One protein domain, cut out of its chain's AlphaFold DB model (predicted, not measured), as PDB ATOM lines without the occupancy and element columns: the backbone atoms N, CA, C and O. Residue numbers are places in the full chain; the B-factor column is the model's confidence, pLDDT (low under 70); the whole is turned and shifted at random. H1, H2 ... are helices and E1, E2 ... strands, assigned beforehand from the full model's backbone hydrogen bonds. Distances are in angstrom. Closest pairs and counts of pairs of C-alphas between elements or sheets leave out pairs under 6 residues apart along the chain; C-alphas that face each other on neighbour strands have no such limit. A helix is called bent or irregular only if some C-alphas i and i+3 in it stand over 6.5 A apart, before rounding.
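Overview. This is residues 3 to 116 and 216 to 233 of the 235 residues of an uncharacterized protein of Leersia perrieri (UniProt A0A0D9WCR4). With little regular structure, this is a strongly twisted sheet of four strands amid long loops; H1 stands up from it, and H2 and H3 are off it, toward opposite ends. The 132 printed residues, 45 in named elements, run E1 E2 H1 H2 H3 E3 E4, class mixed; the sheet's order is E1 E2 E4 E3, antiparallel. It is compact, radius of gyration of the C-alphas 14.9 A, spans 45 by 34 by 19 A.

Along the chain. Find C-alpha 17 at (120.005, 182.817, 121.252), where E1, residues 17 to 22, begins. E2, 25 to 31, spans 20.2 A. Next come H1, 32 to 38, irregular with C-alphas 34 and 37 8.8 A apart, H2, 47 to 53, H3, 61 to 68, and E3, 84 to 86. E4, 91 to 97, spans 20.5 A to (122.493, 177.509, 134.566).

Arrangement. Within hydrogen-bond range look for N 19 and O 27, 2.8 A, in hairpin E1 and E2; N 94 and O 28, 2.7 A, between E4 and E2; N 86 and O 91, 2.8 A, in hairpin E3 and E4. H1 is on the sheet, over E4, closest C-alphas Ala 32 and Leu 92, 4.9 A. H2 and H3 have every O i to N i+4 pair within range; H1 has 0 of 3, but 3 of 4 O i to N i+3.

Size, cuts and confidence. Residues 117 to 215 are cut out, a gap of 17.2 A. The link H3 to E3 is long, 15 residues. Low pLDDT, under 70, includes 3 to 10 and 216 to 233.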
ATOM      1  N   ALA A   3     108.273 152.974 119.730       55.75
ATOM      2  CA  ALA A   3     108.467 153.404 118.336       55.75
ATOM      3  C   ALA A   3     108.887 154.885 118.136       55.75
ATOM      4  O   ALA A   3     109.395 155.231 117.076       55.75
ATOM      5  N   ARG A   4     108.690 155.769 119.127       56.38
ATOM      6  CA  ARG A   4     109.235 157.143 119.158       56.38
ATOM      7  C   ARG A   4     110.634 157.218 119.803       56.38
ATOM      8  O   ARG A   4     111.399 158.093 119.423       56.38
ATOM      9  N   GLU A   5     110.984 156.318 120.726       56.81
ATOM     10  CA  GLU A   5     112.358 156.184 121.262       56.81
ATOM     11  C   GLU A   5     113.296 155.506 120.247       56.81
ATOM     12  O   GLU A   5     114.451 155.891 120.100       56.81
ATOM     13  N   GLU A   6     112.781 154.544 119.474       54.31
ATOM     14  CA  GLU A   6     113.457 153.942 118.316       54.31
ATOM     15  C   GLU A   6     113.973 155.018 117.342       54.31
ATOM     16  O   GLU A   6     115.054 154.888 116.765       54.31
ATOM     17  N   LEU A   7     113.191 156.094 117.208       52.69
ATOM     18  CA  LEU A   7     113.395 157.213 116.298       52.69
ATOM     19  C   LEU A   7     114.270 158.346 116.870       52.69
ATOM     20  O   LEU A   7     114.796 159.126 116.085       52.69
ATOM     21  N   SER A   8     114.488 158.464 118.187       56.34
ATOM     22  CA  SER A   8     115.276 159.577 118.764       56.34
ATOM     23  C   SER A   8     116.802 159.368 118.746       56.34
ATOM     24  O   SER A   8     117.546 160.176 119.294       56.34
ATOM     25  N   LYS A   9     117.298 158.316 118.079       57.06
ATOM     26  CA  LYS A   9     118.703 157.851 118.127       57.06
ATOM     27  C   LYS A   9     119.750 158.737 117.424       57.06
ATOM     28  O   LYS A   9     120.927 158.386 117.432       57.06
ATOM     29  N   THR A  10     119.366 159.850 116.797       63.00
ATOM     30  CA  THR A  10     120.303 160.754 116.099       63.00
ATOM     31  C   THR A  10     120.631 161.985 116.939       63.00
ATOM     32  O   THR A  10     119.712 162.689 117.356       63.00
ATOM     33  N   VAL A  11     121.916 162.322 117.083       70.00
ATOM     34  CA  VAL A  11     122.328 163.657 117.554       70.00
ATOM     35  C   VAL A  11     121.886 164.703 116.526       70.00
ATOM     36  O   VAL A  11     122.106 164.527 115.330       70.00
ATOM     37  N   GLN A  12     121.267 165.786 116.995       78.69
ATOM     38  CA  GLN A  12     120.761 166.887 116.172       78.69
ATOM     39  C   GLN A  12     121.436 168.202 116.572       78.69
ATOM     40  O   GLN A  12     121.850 168.375 117.719       78.69
ATOM     41  N   CYS A  13     121.577 169.123 115.620       82.12
ATOM     42  CA  CYS A  13     122.258 170.403 115.809       82.12
ATOM     43  C   CYS A  13     121.481 171.535 115.124       82.12
ATOM     44  O   CYS A  13     121.030 171.387 113.991       82.12
ATOM     45  N   ALA A  14     121.357 172.656 115.826       88.19
ATOM     46  CA  ALA A  14     120.661 173.876 115.425       88.19
ATOM     47  C   ALA A  14     121.290 175.080 116.152       88.19
ATOM     48  O   ALA A  14     122.134 174.884 117.026       88.19
ATOM     49  N   THR A  15     120.879 176.304 115.831       91.56
ATOM     50  CA  THR A  15     121.258 177.532 116.550       91.56
ATOM     51  C   THR A  15     120.166 177.968 117.538       91.56
ATOM     52  O   THR A  15     118.985 177.693 117.338       91.56
ATOM     53  N   CYS A  16     120.547 178.670 118.603       92.44
ATOM     54  CA  CYS A  16     119.652 179.409 119.485       92.44
ATOM     55  C   CYS A  16     120.241 180.784 119.856       92.44
ATOM     56  O   CYS A  16     121.294 181.191 119.357       92.44
ATOM     57  N   PHE A  17     119.539 181.539 120.700       93.38
ATOM     58  CA  PHE A  17     120.005 182.817 121.252       93.38
ATOM     59  C   PHE A  17     119.313 183.123 122.581       93.38
ATOM     60  O   PHE A  17     118.177 182.700 122.784       93.38
ATOM     61  N   VAL A  18     119.978 183.850 123.488       93.19
ATOM     62  CA  VAL A  18     119.400 184.236 124.789       93.19
ATOM     63  C   VAL A  18     118.258 185.232 124.563       93.19
ATOM     64  O   VAL A  18     118.434 186.220 123.854       93.19
ATOM     65  N   VAL A  19     117.109 184.998 125.198       92.12
ATOM     66  CA  VAL A  19     115.921 185.875 125.187       92.12
ATOM     67  C   VAL A  19     115.521 186.380 126.576       92.12
ATOM     68  O   VAL A  19     114.801 187.369 126.675       92.12
ATOM     69  N   ALA A  20     116.015 185.766 127.657       88.31
ATOM     70  CA  ALA A  20     115.949 186.338 129.003       88.31
ATOM     71  C   ALA A  20     117.141 185.892 129.864       88.31
ATOM     72  O   ALA A  20     117.797 184.894 129.580       88.31
ATOM     73  N   GLN A  21     117.411 186.628 130.940       85.50
ATOM     74  CA  GLN A  21     118.368 186.250 131.977       85.50
ATOM     75  C   GLN A  21     117.652 186.320 133.327       85.50
ATOM     76  O   GLN A  21     116.974 187.302 133.626       85.50
ATOM     77  N   ASN A  22     117.792 185.255 134.108       82.75
ATOM     78  CA  ASN A  22     117.211 185.061 135.432       82.75
ATOM     79  C   ASN A  22     118.348 184.843 136.451       82.75
ATOM     80  O   ASN A  22     119.515 184.722 136.068       82.75
ATOM     81  N   ASP A  23     118.033 184.760 137.744       80.25
ATOM     82  CA  ASP A  23     119.037 184.603 138.807       80.25
ATOM     83  C   ASP A  23     119.892 183.331 138.618       80.25
ATOM     84  O   ASP A  23     119.458 182.209 138.880       80.25
ATOM     85  N   GLY A  24     121.124 183.509 138.127       83.25
ATOM     86  CA  GLY A  24     122.069 182.425 137.843       83.25
ATOM     87  C   GLY A  24     121.778 181.593 136.583       83.25
ATOM     88  O   GLY A  24     122.419 180.556 136.393       83.25
ATOM     89  N   GLY A  25     120.854 182.009 135.709       91.06
ATOM     90  CA  GLY A  25     120.473 181.242 134.518       91.06
ATOM     91  C   GLY A  25     120.066 182.094 133.317       91.06
ATOM     92  O   GLY A  25     119.685 183.254 133.446       91.06
ATOM     93  N   LEU A  26     120.149 181.505 132.128       92.62
ATOM     94  CA  LEU A  26     119.848 182.150 130.849       92.62
ATOM     95  C   LEU A  26     118.704 181.402 130.179       92.62
ATOM     96  O   LEU A  26     118.839 180.192 130.028       92.62
ATOM     97  N   ASP A  27     117.656 182.087 129.724       92.62
ATOM     98  CA  ASP A  27     116.600 181.507 128.888       92.62
ATOM     99  C   ASP A  27     116.895 181.818 127.411       92.62
ATOM    100  O   ASP A  27     117.225 182.955 127.076       92.62
ATOM    101  N   LEU A  28     116.801 180.828 126.519       93.56
ATOM    102  CA  LEU A  28     117.183 180.935 125.096       93.56
ATOM    103  C   LEU A  28     116.020 180.500 124.173       93.56
ATOM    104  O   LEU A  28     115.074 179.881 124.647       93.56
ATOM    105  N   LEU A  29     116.061 180.782 122.868       94.25
ATOM    106  CA  LEU A  29     115.010 180.405 121.902       94.25
ATOM    107  C   LEU A  29     115.583 179.695 120.664       94.25
ATOM    108  O   LEU A  29     116.645 180.069 120.179       94.25
ATOM    109  N   THR A  30     114.875 178.683 120.152       94.25
ATOM    110  CA  THR A  30     115.217 177.933 118.926       94.25
ATOM    111  C   THR A  30     113.975 177.279 118.293       94.25
ATOM    112  O   THR A  30     112.862 177.400 118.813       94.25
ATOM    113  N   CYS A  31     114.186 176.539 117.204       92.31
ATOM    114  CA  CYS A  31     113.192 175.726 116.518       92.31
ATOM    115  C   CYS A  31     112.881 174.388 117.211       92.31
ATOM    116  O   CYS A  31     113.773 173.710 117.727       92.31
ATOM    117  N   ALA A  32     111.627 173.942 117.153       90.88
ATOM    118  CA  ALA A  32     111.172 172.686 117.756       90.88
ATOM    119  C   ALA A  32     111.283 171.456 116.831       90.88
ATOM    120  O   ALA A  32     111.392 170.328 117.320       90.88
ATOM    121  N   HIS A  33     111.355 171.653 115.511       88.19
ATOM    122  CA  HIS A  33     111.654 170.607 114.526       88.19
ATOM    123  C   HIS A  33     113.068 170.021 114.677       88.19
ATOM    124  O   HIS A  33     113.395 169.030 114.032       88.19
ATOM    125  N   THR A  34     113.901 170.575 115.561       82.88
ATOM    126  CA  THR A  34     115.155 169.968 116.048       82.88
ATOM    127  C   THR A  34     114.944 168.575 116.650       82.88
ATOM    128  O   THR A  34     115.844 167.740 116.611       82.88
ATOM    129  N   LEU A  35     113.726 168.283 117.117       82.19
ATOM    130  CA  LEU A  35     113.271 166.962 117.566       82.19
ATOM    131  C   LEU A  35     112.852 166.026 116.403       82.19
ATOM    132  O   LEU A  35     112.342 164.934 116.657       82.19
ATOM    133  N   GLN A  36     113.025 166.468 115.148       72.56
ATOM    134  CA  GLN A  36     112.755 165.812 113.856       72.56
ATOM    135  C   GLN A  36     111.785 164.622 113.914       72.56
ATOM    136  O   GLN A  36     110.573 164.784 113.782       72.56
ATOM    137  N   HIS A  37     112.323 163.419 114.128       66.44
ATOM    138  CA  HIS A  37     111.654 162.128 113.932       66.44
ATOM    139  C   HIS A  37     110.398 161.902 114.786       66.44
ATOM    140  O   HIS A  37     109.616 160.994 114.511       66.44
ATOM    141  N   VAL A  38     110.192 162.704 115.834       71.62
ATOM    142  CA  VAL A  38     109.046 162.569 116.750       71.62
ATOM    143  C   VAL A  38     108.119 163.788 116.759       71.62
ATOM    144  O   VAL A  38     107.030 163.714 117.340       71.62
ATOM    145  N   TYR A  39     108.517 164.879 116.106       76.06
ATOM    146  CA  TYR A  39     107.823 166.165 116.087       76.06
ATOM    147  C   TYR A  39     106.611 166.150 115.142       76.06
ATOM    148  O   TYR A  39     106.776 165.977 113.941       76.06
ATOM    149  N   ARG A  40     105.387 166.344 115.661       82.44
ATOM    150  CA  ARG A  40     104.154 166.563 114.868       82.44
ATOM    151  C   ARG A  40     103.133 167.374 115.678       82.44
ATOM    152  O   ARG A  40     102.717 166.921 116.741       82.44
ATOM    153  N   ALA A  41     102.644 168.497 115.152       82.44
ATOM    154  CA  ALA A  41     101.625 169.363 115.763       82.44
ATOM    155  C   ALA A  41     100.323 168.635 116.120       82.44
ATOM    156  O   ALA A  41      99.696 168.913 117.138       82.44
ATOM    157  N   ARG A  42      99.935 167.681 115.265       83.75
ATOM    158  CA  ARG A  42      98.754 166.811 115.407       83.75
ATOM    159  C   ARG A  42      98.857 165.780 116.537       83.75
ATOM    160  O   ARG A  42      97.836 165.252 116.961       83.75
ATOM    161  N   VAL A  43     100.066 165.484 117.019       85.25
ATOM    162  CA  VAL A  43     100.322 164.616 118.185       85.25
ATOM    163  C   VAL A  43     101.469 165.247 118.990       85.25
ATOM    164  O   VAL A  43     102.587 164.704 118.999       85.25
ATOM    165  N   PRO A  44     101.225 166.429 119.592       84.88
ATOM    166  CA  PRO A  44     102.273 167.260 120.164       84.88
ATOM    167  C   PRO A  44     102.925 166.544 121.344       84.88
ATOM    168  O   PRO A  44     102.314 165.698 122.003       84.88
ATOM    169  N   LEU A  45     104.187 166.867 121.600       83.06
ATOM    170  CA  LEU A  45     104.924 166.304 122.721       83.06
ATOM    171  C   LEU A  45     104.797 167.231 123.927       83.06
ATOM    172  O   LEU A  45     105.042 168.429 123.828       83.06
ATOM    173  N   SER A  46     104.419 166.670 125.072       86.88
ATOM    174  CA  SER A  46     104.485 167.390 126.343       86.88
ATOM    175  C   SER A  46     105.932 167.511 126.817       86.88
ATOM    176  O   SER A  46     106.768 166.660 126.511       86.88
ATOM    177  N   VAL A  47     106.205 168.536 127.628       87.75
ATOM    178  CA  VAL A  47     107.521 168.795 128.232       87.75
ATOM    179  C   VAL A  47     108.128 167.508 128.815       87.75
ATOM    180  O   VAL A  47     109.187 167.067 128.372       87.75
ATOM    181  N   ALA A  48     107.401 166.829 129.709       86.62
ATOM    182  CA  ALA A  48     107.863 165.612 130.378       86.62
ATOM    183  C   ALA A  48     108.178 164.434 129.431       86.62
ATOM    184  O   ALA A  48     109.067 163.642 129.729       86.62
ATOM    185  N   GLN A  49     107.501 164.310 128.283       85.38
ATOM    186  CA  GLN A  49     107.814 163.249 127.313       85.38
ATOM    187  C   GLN A  49     109.161 163.484 126.631       85.38
ATOM    188  O   GLN A  49     109.911 162.541 126.411       85.38
ATOM    189  N   ILE A  50     109.496 164.733 126.309       85.50
ATOM    190  CA  ILE A  50     110.759 165.033 125.630       85.50
ATOM    191  C   ILE A  50     111.924 164.959 126.641       85.50
ATOM    192  O   ILE A  50     112.981 164.463 126.268       85.50
ATOM    193  N   HIS A  51     111.711 165.300 127.928       84.00
ATOM    194  CA  HIS A  51     112.659 164.998 129.031       84.00
ATOM    195  C   HIS A  51     113.003 163.495 129.107       84.00
ATOM    196  O   HIS A  51     114.134 163.131 129.402       84.00
ATOM    197  N   GLN A  52     112.027 162.611 128.863       82.44
ATOM    198  CA  GLN A  52     112.223 161.152 128.885       82.44
ATOM    199  C   GLN A  52     112.950 160.617 127.642       82.44
ATOM    200  O   GLN A  52     113.529 159.535 127.694       82.44
ATOM    201  N   MET A  53     112.884 161.340 126.521       80.25
ATOM    202  CA  MET A  53     113.322 160.862 125.205       80.25
ATOM    203  C   MET A  53     114.630 161.496 124.713       80.25
ATOM    204  O   MET A  53     115.242 160.958 123.788       80.25
ATOM    205  N   PHE A  54     115.044 162.627 125.293       81.81
ATOM    206  CA  PHE A  54     116.210 163.396 124.865       81.81
ATOM    207  C   PHE A  54     116.981 163.971 126.056       81.81
ATOM    208  O   PHE A  54     116.397 164.468 127.016       81.81
ATOM    209  N   GLN A  55     118.305 164.013 125.911       86.62
ATOM    210  CA  GLN A  55     119.204 164.864 126.692       86.62
ATOM    211  C   GLN A  55     119.943 165.800 125.719       86.62
ATOM    212  O   GLN A  55     121.044 165.467 125.280       86.62
ATOM    213  N   PRO A  56     119.343 166.925 125.288       87.88
ATOM    214  CA  PRO A  56     120.071 167.917 124.497       87.88
ATOM    215  C   PRO A  56     121.194 168.591 125.326       87.88
ATOM    216  O   PRO A  56     121.414 168.265 126.495       87.88
ATOM    217  N   ALA A  57     121.936 169.543 124.751       89.56
ATOM    218  CA  ALA A  57     122.936 170.345 125.477       89.56
ATOM    219  C   ALA A  57     123.195 171.700 124.785       89.56
ATOM    220  O   ALA A  57     122.809 171.871 123.627       89.56
ATOM    221  N   VAL A  58     123.838 172.657 125.472       90.56
ATOM    222  CA  VAL A  58     124.212 173.969 124.896       90.56
ATOM    223  C   VAL A  58     125.713 174.241 124.973       90.56
ATOM    224  O   VAL A  58     126.383 173.845 125.922       90.56
ATOM    225  N   ILE A  59     126.237 174.989 124.005       89.25
ATOM    226  CA  ILE A  59     127.587 175.569 124.049       89.25
ATOM    227  C   ILE A  59     127.505 177.021 123.567       89.25
ATOM    228  O   ILE A  59     126.840 177.303 122.567       89.25
ATOM    229  N   CYS A  60     128.129 177.951 124.293       89.31
ATOM    230  CA  CYS A  60     128.180 179.357 123.891       89.31
ATOM    231  C   CYS A  60     129.353 179.619 122.935       89.31
ATOM    232  O   CYS A  60     130.332 178.868 122.911       89.31
ATOM    233  N   ASP A  61     129.279 180.712 122.175       87.19
ATOM    234  CA  ASP A  61     130.273 181.052 121.149       87.19
ATOM    235  C   ASP A  61     131.705 181.148 121.706       87.19
ATOM    236  O   ASP A  61     132.656 180.660 121.103       87.19
ATOM    237  N   HIS A  62     131.864 181.686 122.916       87.06
ATOM    238  CA  HIS A  62     133.151 181.762 123.611       87.06
ATOM    239  C   HIS A  62     133.805 180.381 123.806       87.06
ATOM    240  O   HIS A  62     135.020 180.241 123.647       87.06
ATOM    241  N   GLN A  63     133.012 179.347 124.107       85.56
ATOM    242  CA  GLN A  63     133.517 177.986 124.301       85.56
ATOM    243  C   GLN A  63     133.691 177.226 122.989       85.56
ATOM    244  O   GLN A  63     134.684 176.516 122.830       85.56
ATOM    245  N   GLU A  64     132.805 177.449 122.017       86.25
ATOM    246  CA  GLU A  64     132.961 176.935 120.654       86.25
ATOM    247  C   GLU A  64     134.272 177.434 120.022       86.25
ATOM    248  O   GLU A  64     135.049 176.644 119.486       86.25
ATOM    249  N   ASN A  65     134.574 178.730 120.150       84.50
ATOM    250  CA  ASN A  65     135.813 179.323 119.646       84.50
ATOM    251  C   ASN A  65     137.052 178.892 120.452       84.50
ATOM    252  O   ASN A  65     138.129 178.733 119.876       84.50
ATOM    253  N   THR A  66     136.923 178.634 121.760       84.19
ATOM    254  CA  THR A  66     138.016 178.065 122.580       84.19
ATOM    255  C   THR A  66     138.357 176.632 122.149       84.19
ATOM    256  O   THR A  66     139.530 176.285 122.049       84.19
ATOM    257  N   TYR A  67     137.352 175.817 121.816       83.94
ATOM    258  CA  TYR A  67     137.551 174.488 121.229       83.94
ATOM    259  C   TYR A  67     138.190 174.578 119.831       83.94
ATOM    260  O   TYR A  67     139.249 174.003 119.583       83.94
ATOM    261  N   ARG A  68     137.618 175.388 118.932       83.31
ATOM    262  CA  ARG A  68     138.096 175.547 117.541       83.31
ATOM    263  C   ARG A  68     139.500 176.118 117.394       83.31
ATOM    264  O   ARG A  68     140.166 175.830 116.405       83.31
ATOM    265  N   SER A  69     139.948 176.926 118.350       85.12
ATOM    266  CA  SER A  69     141.309 177.474 118.385       85.12
ATOM    267  C   SER A  69     142.355 176.481 118.916       85.12
ATOM    268  O   SER A  69     143.522 176.845 119.043       85.12
ATOM    269  N   GLY A  70     141.964 175.240 119.233       83.38
ATOM    270  CA  GLY A  70     142.861 174.218 119.777       83.38
ATOM    271  C   GLY A  70     143.255 174.458 121.239       83.38
ATOM    272  O   GLY A  70     144.178 173.823 121.738       83.38
ATOM    273  N   LEU A  71     142.569 175.369 121.943       80.62
ATOM    274  CA  LEU A  71     142.818 175.668 123.358       80.62
ATOM    275  C   LEU A  71     142.069 174.720 124.319       80.62
ATOM    276  O   LEU A  71     142.164 174.898 125.537       80.62
ATOM    277  N   ARG A  72     141.332 173.739 123.783       75.00
ATOM    278  CA  ARG A  72     140.592 172.681 124.490       75.00
ATOM    279  C   ARG A  72     140.505 171.453 123.577       75.00
ATOM    280  O   ARG A  72     140.216 171.614 122.396       75.00
ATOM    281  N   GLU A  73     140.747 170.257 124.112       76.00
ATOM    282  CA  GLU A  73     140.716 169.004 123.332       76.00
ATOM    283  C   GLU A  73     139.278 168.511 123.090       76.00
ATOM    284  O   GLU A  73     138.941 168.103 121.980       76.00
ATOM    285  N   ASP A  74     138.411 168.623 124.103       81.00
ATOM    286  CA  ASP A  74     137.003 168.219 124.046       81.00
ATOM    287  C   ASP A  74     136.047 169.387 123.766       81.00
ATOM    288  O   ASP A  74     136.214 170.505 124.263       81.00
ATOM    289  N   ARG A  75     134.959 169.101 123.044       82.88
ATOM    290  CA  ARG A  75     133.827 170.022 122.860       82.88
ATOM    291  C   ARG A  75     132.800 169.810 123.978       82.88
ATOM    292  O   ARG A  75     131.799 169.125 123.785       82.88
ATOM    293  N   GLU A  76     133.075 170.350 125.163       82.31
ATOM    294  CA  GLU A  76     132.168 170.258 126.320       82.31
ATOM    295  C   GLU A  76     130.926 171.156 126.148       82.31
ATOM    296  O   GLU A  76     131.031 172.313 125.742       82.31
ATOM    297  N   TYR A  77     129.753 170.632 126.516       86.31
ATOM    298  CA  TYR A  77     128.473 171.347 126.498       86.31
ATOM    299  C   TYR A  77     127.886 171.413 127.913       86.31
ATOM    300  O   TYR A  77     127.989 170.456 128.683       86.31
ATOM    301  N   ALA A  78     127.212 172.512 128.239       89.75
ATOM    302  CA  ALA A  78     126.445 172.641 129.469       89.75
ATOM    303  C   ALA A  78     125.084 171.925 129.337       89.75
ATOM    304  O   ALA A  78     124.401 172.088 128.315       89.75
ATOM    305  N   PRO A  79     124.644 171.163 130.355       91.06
ATOM    306  CA  PRO A  79     123.296 170.633 130.389       91.06
ATOM    307  C   PRO A  79     122.290 171.738 130.728       91.06
ATOM    308  O   PRO A  79     122.579 172.727 131.405       91.06
ATOM    309  N   ALA A  80     121.076 171.502 130.271       90.50
ATOM    310  CA  ALA A  80     119.882 172.303 130.469       90.50
ATOM    311  C   ALA A  80     118.737 171.315 130.845       90.50
ATOM    312  O   ALA A  80     119.024 170.155 131.151       90.50
ATOM    313  N   THR A  81     117.474 171.739 130.919       89.94
ATOM    314  CA  THR A  81     116.288 170.851 131.074       89.94
ATOM    315  C   THR A  81     115.313 171.028 129.900       89.94
ATOM    316  O   THR A  81     115.792 170.962 128.791       89.94
ATOM    317  N   VAL A  82     113.988 171.234 130.025       89.94
ATOM    318  CA  VAL A  82     113.079 171.599 128.885       89.94
ATOM    319  C   VAL A  82     111.890 172.376 129.502       89.94
ATOM    320  O   VAL A  82     111.226 171.870 130.400       89.94
ATOM    321  N   LEU A  83     111.694 173.625 129.047       89.62
ATOM    322  CA  LEU A  83     110.723 174.662 129.426       89.62
ATOM    323  C   LEU A  83     109.361 174.555 128.722       89.62
ATOM    324  O   LEU A  83     108.336 174.275 129.337       89.62
ATOM    325  N   HIS A  84     109.350 174.818 127.415       90.19
ATOM    326  CA  HIS A  84     108.154 175.003 126.607       90.19
ATOM    327  C   HIS A  84     108.418 174.533 125.180       90.19
ATOM    328  O   HIS A  84     109.533 174.661 124.670       90.19
ATOM    329  N   VAL A  85     107.372 174.017 124.546       90.25
ATOM    330  CA  VAL A  85     107.370 173.588 123.153       90.25
ATOM    331  C   VAL A  85     106.032 173.963 122.526       90.25
ATOM    332  O   VAL A  85     104.975 173.635 123.064       90.25
ATOM    333  N   ASP A  86     106.079 174.617 121.372       91.00
ATOM    334  CA  ASP A  86     104.917 174.844 120.526       91.00
ATOM    335  C   ASP A  86     105.098 174.108 119.197       91.00
ATOM    336  O   ASP A  86     105.754 174.590 118.273       91.00
ATOM    337  N   CYS A  87     104.487 172.925 119.098       89.44
ATOM    338  CA  CYS A  87     104.559 172.097 117.896       89.44
ATOM    339  C   CYS A  87     103.778 172.654 116.688       89.44
ATOM    340  O   CYS A  87     103.779 172.010 115.643       89.44
ATOM    341  N   LYS A  88     103.088 173.796 116.809       91.31
ATOM    342  CA  LYS A  88     102.385 174.479 115.706       91.31
ATOM    343  C   LYS A  88     103.153 175.700 115.200       91.31
ATOM    344  O   LYS A  88     103.080 176.009 114.012       91.31
ATOM    345  N   LYS A  89     103.888 176.372 116.091       92.00
ATOM    346  CA  LYS A  89     104.701 177.565 115.799       92.00
ATOM    347  C   LYS A  89     106.201 177.289 115.657       92.00
ATOM    348  O   LYS A  89     106.969 178.227 115.501       92.00
ATOM    349  N   ASP A  90     106.606 176.021 115.725       92.88
ATOM    350  CA  ASP A  90     108.008 175.592 115.691       92.88
ATOM    351  C   ASP A  90     108.877 176.205 116.805       92.88
ATOM    352  O   ASP A  90     110.062 176.432 116.606       92.88
ATOM    353  N   LEU A  91     108.323 176.483 117.989       93.69
ATOM    354  CA  LEU A  91     109.063 177.166 119.060       93.69
ATOM    355  C   LEU A  91     109.507 176.194 120.155       93.69
ATOM    356  O   LEU A  91     108.696 175.430 120.678       93.69
ATOM    357  N   LEU A  92     110.775 176.274 120.554       92.56
ATOM    358  CA  LEU A  92     111.345 175.544 121.688       92.56
ATOM    359  C   LEU A  92     112.048 176.552 122.611       92.56
ATOM    360  O   LEU A  92     112.985 177.226 122.179       92.56
ATOM    361  N   LEU A  93     111.594 176.683 123.865       92.81
ATOM    362  CA  LEU A  93     112.172 177.644 124.817       92.81
ATOM    363  C   LEU A  93     113.149 176.963 125.780       92.81
ATOM    364  O   LEU A  93     112.868 175.919 126.377       92.81
ATOM    365  N   LEU A  94     114.327 177.559 125.883       92.62
ATOM    366  CA  LEU A  94     115.557 176.976 126.394       92.62
ATOM    367  C   LEU A  94     115.916 177.568 127.766       92.62
ATOM    368  O   LEU A  94     115.474 178.674 128.052       92.62
ATOM    369  N   HIS A  95     116.714 176.896 128.608       92.25
ATOM    370  CA  HIS A  95     117.469 177.573 129.678       92.25
ATOM    371  C   HIS A  95     118.633 176.754 130.225       92.25
ATOM    372  O   HIS A  95     118.516 175.557 130.448       92.25
ATOM    373  N   VAL A  96     119.726 177.428 130.558       93.06
ATOM    374  CA  VAL A  96     120.953 176.838 131.108       93.06
ATOM    375  C   VAL A  96     121.381 177.586 132.374       93.06
ATOM    376  O   VAL A  96     121.288 178.814 132.428       93.06
ATOM    377  N   ARG A  97     121.873 176.867 133.395       92.44
ATOM    378  CA  ARG A  97     122.493 177.509 134.566       92.44
ATOM    379  C   ARG A  97     123.851 178.078 134.154       92.44
ATOM    380  O   ARG A  97     124.676 177.354 133.597       92.44
ATOM    381  N   GLN A  98     124.085 179.364 134.394       88.50
ATOM    382  CA  GLN A  98     125.239 180.080 133.838       88.50
ATOM    383  C   GLN A  98     126.581 179.580 134.409       88.50
ATOM    384  O   GLN A  98     127.601 179.650 133.727       88.50
ATOM    385  N   ASP A  99     126.578 179.005 135.614       89.06
ATOM    386  CA  ASP A  99     127.740 178.358 136.241       89.06
ATOM    387  C   ASP A  99     128.165 177.040 135.565       89.06
ATOM    388  O   ASP A  99     129.304 176.611 135.736       89.06
ATOM    389  N   LEU A 100     127.288 176.405 134.776       90.25
ATOM    390  CA  LEU A 100     127.600 175.178 134.031       90.25
ATOM    391  C   LEU A 100     128.195 175.434 132.640       90.25
ATOM    392  O   LEU A 100     128.769 174.520 132.048       90.25
ATOM    393  N   ILE A 101     128.090 176.657 132.112       88.62
ATOM    394  CA  ILE A 101     128.751 177.051 130.861       88.62
ATOM    395  C   ILE A 101     130.227 177.285 131.183       88.62
ATOM    396  O   ILE A 101     130.574 178.355 131.669       88.62
ATOM    397  N   SER A 102     131.094 176.298 130.953       83.31
ATOM    398  CA  SER A 102     132.451 176.290 131.518       83.31
ATOM    399  C   SER A 102     133.585 176.368 130.490       83.31
ATOM    400  O   SER A 102     133.463 175.917 129.348       83.31
ATOM    401  N   ASP A 103     134.711 176.943 130.911       74.25
ATOM    402  CA  ASP A 103     135.942 177.079 130.136       74.25
ATOM    403  C   ASP A 103     136.858 175.847 130.198       74.25
ATOM    404  O   ASP A 103     136.553 174.849 130.851       74.25
ATOM    405  N   LYS A 104     138.009 175.913 129.517       69.19
ATOM    406  CA  LYS A 104     139.018 174.837 129.493       69.19
ATOM    407  C   LYS A 104     139.583 174.449 130.873       69.19
ATOM    408  O   LYS A 104     140.206 173.402 130.997       69.19
ATOM    409  N   THR A 105     139.404 175.288 131.895       73.06
ATOM    410  CA  THR A 105     139.786 175.029 133.297       73.06
ATOM    411  C   THR A 105     138.589 174.621 134.166       73.06
ATOM    412  O   THR A 105     138.704 174.511 135.388       73.06
ATOM    413  N   LYS A 106     137.436 174.381 133.526       77.81
ATOM    414  CA  LYS A 106     136.120 174.105 134.117       77.81
ATOM    415  C   LYS A 106     135.610 175.215 135.044       77.81
ATOM    416  O   LYS A 106     134.732 174.971 135.867       77.81
ATOM    417  N   GLN A 107     136.113 176.440 134.875       81.44
ATOM    418  CA  GLN A 107     135.555 177.631 135.513       81.44
ATOM    419  C   GLN A 107     134.365 178.157 134.698       81.44
ATOM    420  O   GLN A 107     134.368 178.009 133.474       81.44
ATOM    421  N   PRO A 108     133.353 178.792 135.318       85.88
ATOM    422  CA  PRO A 108     132.258 179.423 134.586       85.88
ATOM    423  C   PRO A 108     132.751 180.428 133.537       85.88
ATOM    424  O   PRO A 108     133.744 181.131 133.735       85.88
ATOM    425  N   CYS A 109     132.042 180.523 132.417       86.50
ATOM    426  CA  CYS A 109     132.387 181.400 131.312       86.50
ATOM    427  C   CYS A 109     132.149 182.865 131.706       86.50
ATOM    428  O   CYS A 109     131.011 183.309 131.842       86.50
ATOM    429  N   GLN A 110     133.243 183.612 131.869       84.12
ATOM    430  CA  GLN A 110     133.247 184.982 132.400       84.12
ATOM    431  C   GLN A 110     132.689 186.044 131.431       84.12
ATOM    432  O   GLN A 110     132.542 187.204 131.805       84.12
ATOM    433  N   PHE A 111     132.386 185.673 130.183       84.88
ATOM    434  CA  PHE A 111     131.829 186.591 129.189       84.88
ATOM    435  C   PHE A 111     130.333 186.883 129.450       84.88
ATOM    436  O   PHE A 111     129.609 186.020 129.959       84.88
ATOM    437  N   PRO A 112     129.832 188.086 129.112       83.38
ATOM    438  CA  PRO A 112     128.453 188.475 129.391       83.38
ATOM    439  C   PRO A 112     127.473 187.858 128.381       83.38
ATOM    440  O   PRO A 112     127.432 188.238 127.216       83.38
ATOM    441  N   HIS A 113     126.619 186.946 128.842       87.06
ATOM    442  CA  HIS A 113     125.626 186.271 128.000       87.06
ATOM    443  C   HIS A 113     124.310 187.067 127.920       87.06
ATOM    444  O   HIS A 113     123.262 186.599 128.362       87.06
ATOM    445  N   ARG A 114     124.380 188.312 127.427       85.56
ATOM    446  CA  ARG A 114     123.237 189.246 127.432       85.56
ATOM    447  C   ARG A 114     122.082 188.740 126.544       85.56
ATOM    448  O   ARG A 114     122.353 188.324 125.419       85.56
ATOM    449  N   PRO A 115     120.816 188.839 126.993       88.81
ATOM    450  CA  PRO A 115     119.651 188.599 126.145       88.81
ATOM    451  C   PRO A 115     119.582 189.530 124.935       88.81
ATOM    452  O   PRO A 115     119.901 190.715 125.041       88.81
ATOM    453  N   LEU A 116     119.083 189.008 123.814       88.31
ATOM    454  CA  LEU A 116     118.595 189.828 122.713       88.31
ATOM    455  C   LEU A 116     117.203 190.378 123.032       88.31
ATOM    456  O   LEU A 116     116.355 189.696 123.609       88.31
ATOM    457  N   LYS A 216     102.933 183.506 122.112       60.41
ATOM    458  CA  LYS A 216     103.124 182.397 123.062       60.41
ATOM    459  C   LYS A 216     104.043 182.746 124.232       60.41
ATOM    460  O   LYS A 216     103.692 182.424 125.365       60.41
ATOM    461  N   LEU A 217     105.138 183.478 124.008       58.16
ATOM    462  CA  LEU A 217     106.027 183.905 125.100       58.16
ATOM    463  C   LEU A 217     105.403 184.997 125.993       58.16
ATOM    464  O   LEU A 217     105.677 185.049 127.191       58.16
ATOM    465  N   GLY A 218     104.495 185.819 125.456       40.47
ATOM    466  CA  GLY A 218     103.856 186.958 126.134       40.47
ATOM    467  C   GLY A 218     102.905 186.635 127.300       40.47
ATOM    468  O   GLY A 218     102.105 187.489 127.678       40.47
ATOM    469  N   LYS A 219     102.957 185.424 127.870       35.41
ATOM    470  CA  LYS A 219     102.202 185.028 129.074       35.41
ATOM    471  C   LYS A 219     103.059 184.523 130.238       35.41
ATOM    472  O   LYS A 219     102.489 184.221 131.285       35.41
ATOM    473  N   GLN A 220     104.387 184.450 130.110       37.09
ATOM    474  CA  GLN A 220     105.251 183.971 131.195       37.09
ATOM    475  C   GLN A 220     106.306 184.999 131.613       37.09
ATOM    476  O   GLN A 220     107.172 185.391 130.838       37.09
ATOM    477  N   LYS A 221     106.284 185.351 132.905       31.56
ATOM    478  CA  LYS A 221     107.527 185.609 133.633       31.56
ATOM    479  C   LYS A 221     108.245 184.264 133.808       31.56
ATOM    480  O   LYS A 221     107.696 183.417 134.505       31.56
ATOM    481  N   ALA A 222     109.456 184.158 133.259       31.66
ATOM    482  CA  ALA A 222     110.507 183.180 133.579       31.66
ATOM    483  C   ALA A 222     110.238 181.662 133.391       31.66
ATOM    484  O   ALA A 222     109.110 181.175 133.447       31.66
ATOM    485  N   SER A 223     111.358 180.924 133.325       26.47
ATOM    486  CA  SER A 223     111.612 179.645 134.025       26.47
ATOM    487  C   SER A 223     111.622 178.333 133.219       26.47
ATOM    488  O   SER A 223     110.607 177.648 133.137       26.47
ATOM    489  N   THR A 224     112.849 177.905 132.859       25.50
ATOM    490  CA  THR A 224     113.423 176.526 132.951       25.50
ATOM    491  C   THR A 224     112.853 175.333 132.129       25.50
ATOM    492  O   THR A 224     111.767 174.874 132.457       25.50
ATOM    493  N   SER A 225     113.555 174.656 131.180       29.28
ATOM    494  CA  SER A 225     114.882 174.952 130.578       29.28
ATOM    495  C   SER A 225     115.396 174.231 129.265       29.28
ATOM    496  O   SER A 225     116.439 173.629 129.349       29.28
ATOM    497  N   PHE A 226     114.862 174.260 128.019       27.66
ATOM    498  CA  PHE A 226     115.453 173.425 126.884       27.66
ATOM    499  C   PHE A 226     116.888 173.771 126.372       27.66
ATOM    500  O   PHE A 226     117.542 174.656 126.916       27.66
ATOM    501  N   HIS A 227     117.411 173.042 125.360       25.70
ATOM    502  CA  HIS A 227     118.807 173.116 124.892       25.70
ATOM    503  C   HIS A 227     119.031 172.922 123.365       25.70
ATOM    504  O   HIS A 227     118.483 171.985 122.787       25.70
ATOM    505  N   VAL A 228     119.897 173.767 122.766       31.14
ATOM    506  CA  VAL A 228     120.425 173.804 121.372       31.14
ATOM    507  C   VAL A 228     121.802 174.546 121.356       31.14
ATOM    508  O   VAL A 228     122.196 175.103 122.380       31.14
ATOM    509  N   LEU A 229     122.584 174.539 120.256       32.41
ATOM    510  CA  LEU A 229     123.892 175.222 120.161       32.41
ATOM    511  C   LEU A 229     123.763 176.748 120.024       32.41
ATOM    512  O   LEU A 229     122.777 177.256 119.502       32.41
ATOM    513  N   GLY A 230     124.849 177.459 120.337       34.88
ATOM    514  CA  GLY A 230     125.039 178.856 119.960       34.88
ATOM    515  C   GLY A 230     124.337 179.794 120.927       34.88
ATOM    516  O   GLY A 230     123.130 179.743 121.107       34.88
ATOM    517  N   VAL A 231     125.102 180.679 121.552       31.72
ATOM    518  CA  VAL A 231     124.553 181.812 122.293       31.72
ATOM    519  C   VAL A 231     125.152 183.049 121.668       31.72
ATOM    520  O   VAL A 231     126.354 183.282 121.806       31.72
ATOM    521  N   LEU A 232     124.314 183.820 120.976       30.30
ATOM    522  CA  LEU A 232     124.704 185.149 120.548       30.30
ATOM    523  C   LEU A 232     124.774 186.073 121.757       30.30
ATOM    524  O   LEU A 232     123.855 186.120 122.573       30.30
ATOM    525  N   THR A 233     125.865 186.822 121.829       27.31
ATOM    526  CA  THR A 233     126.065 187.907 122.782       27.31
ATOM    527  C   THR A 233     126.438 189.154 121.983       27.31
ATOM    528  O   THR A 233     127.369 189.067 121.174       27.31
TER     529      THR A 233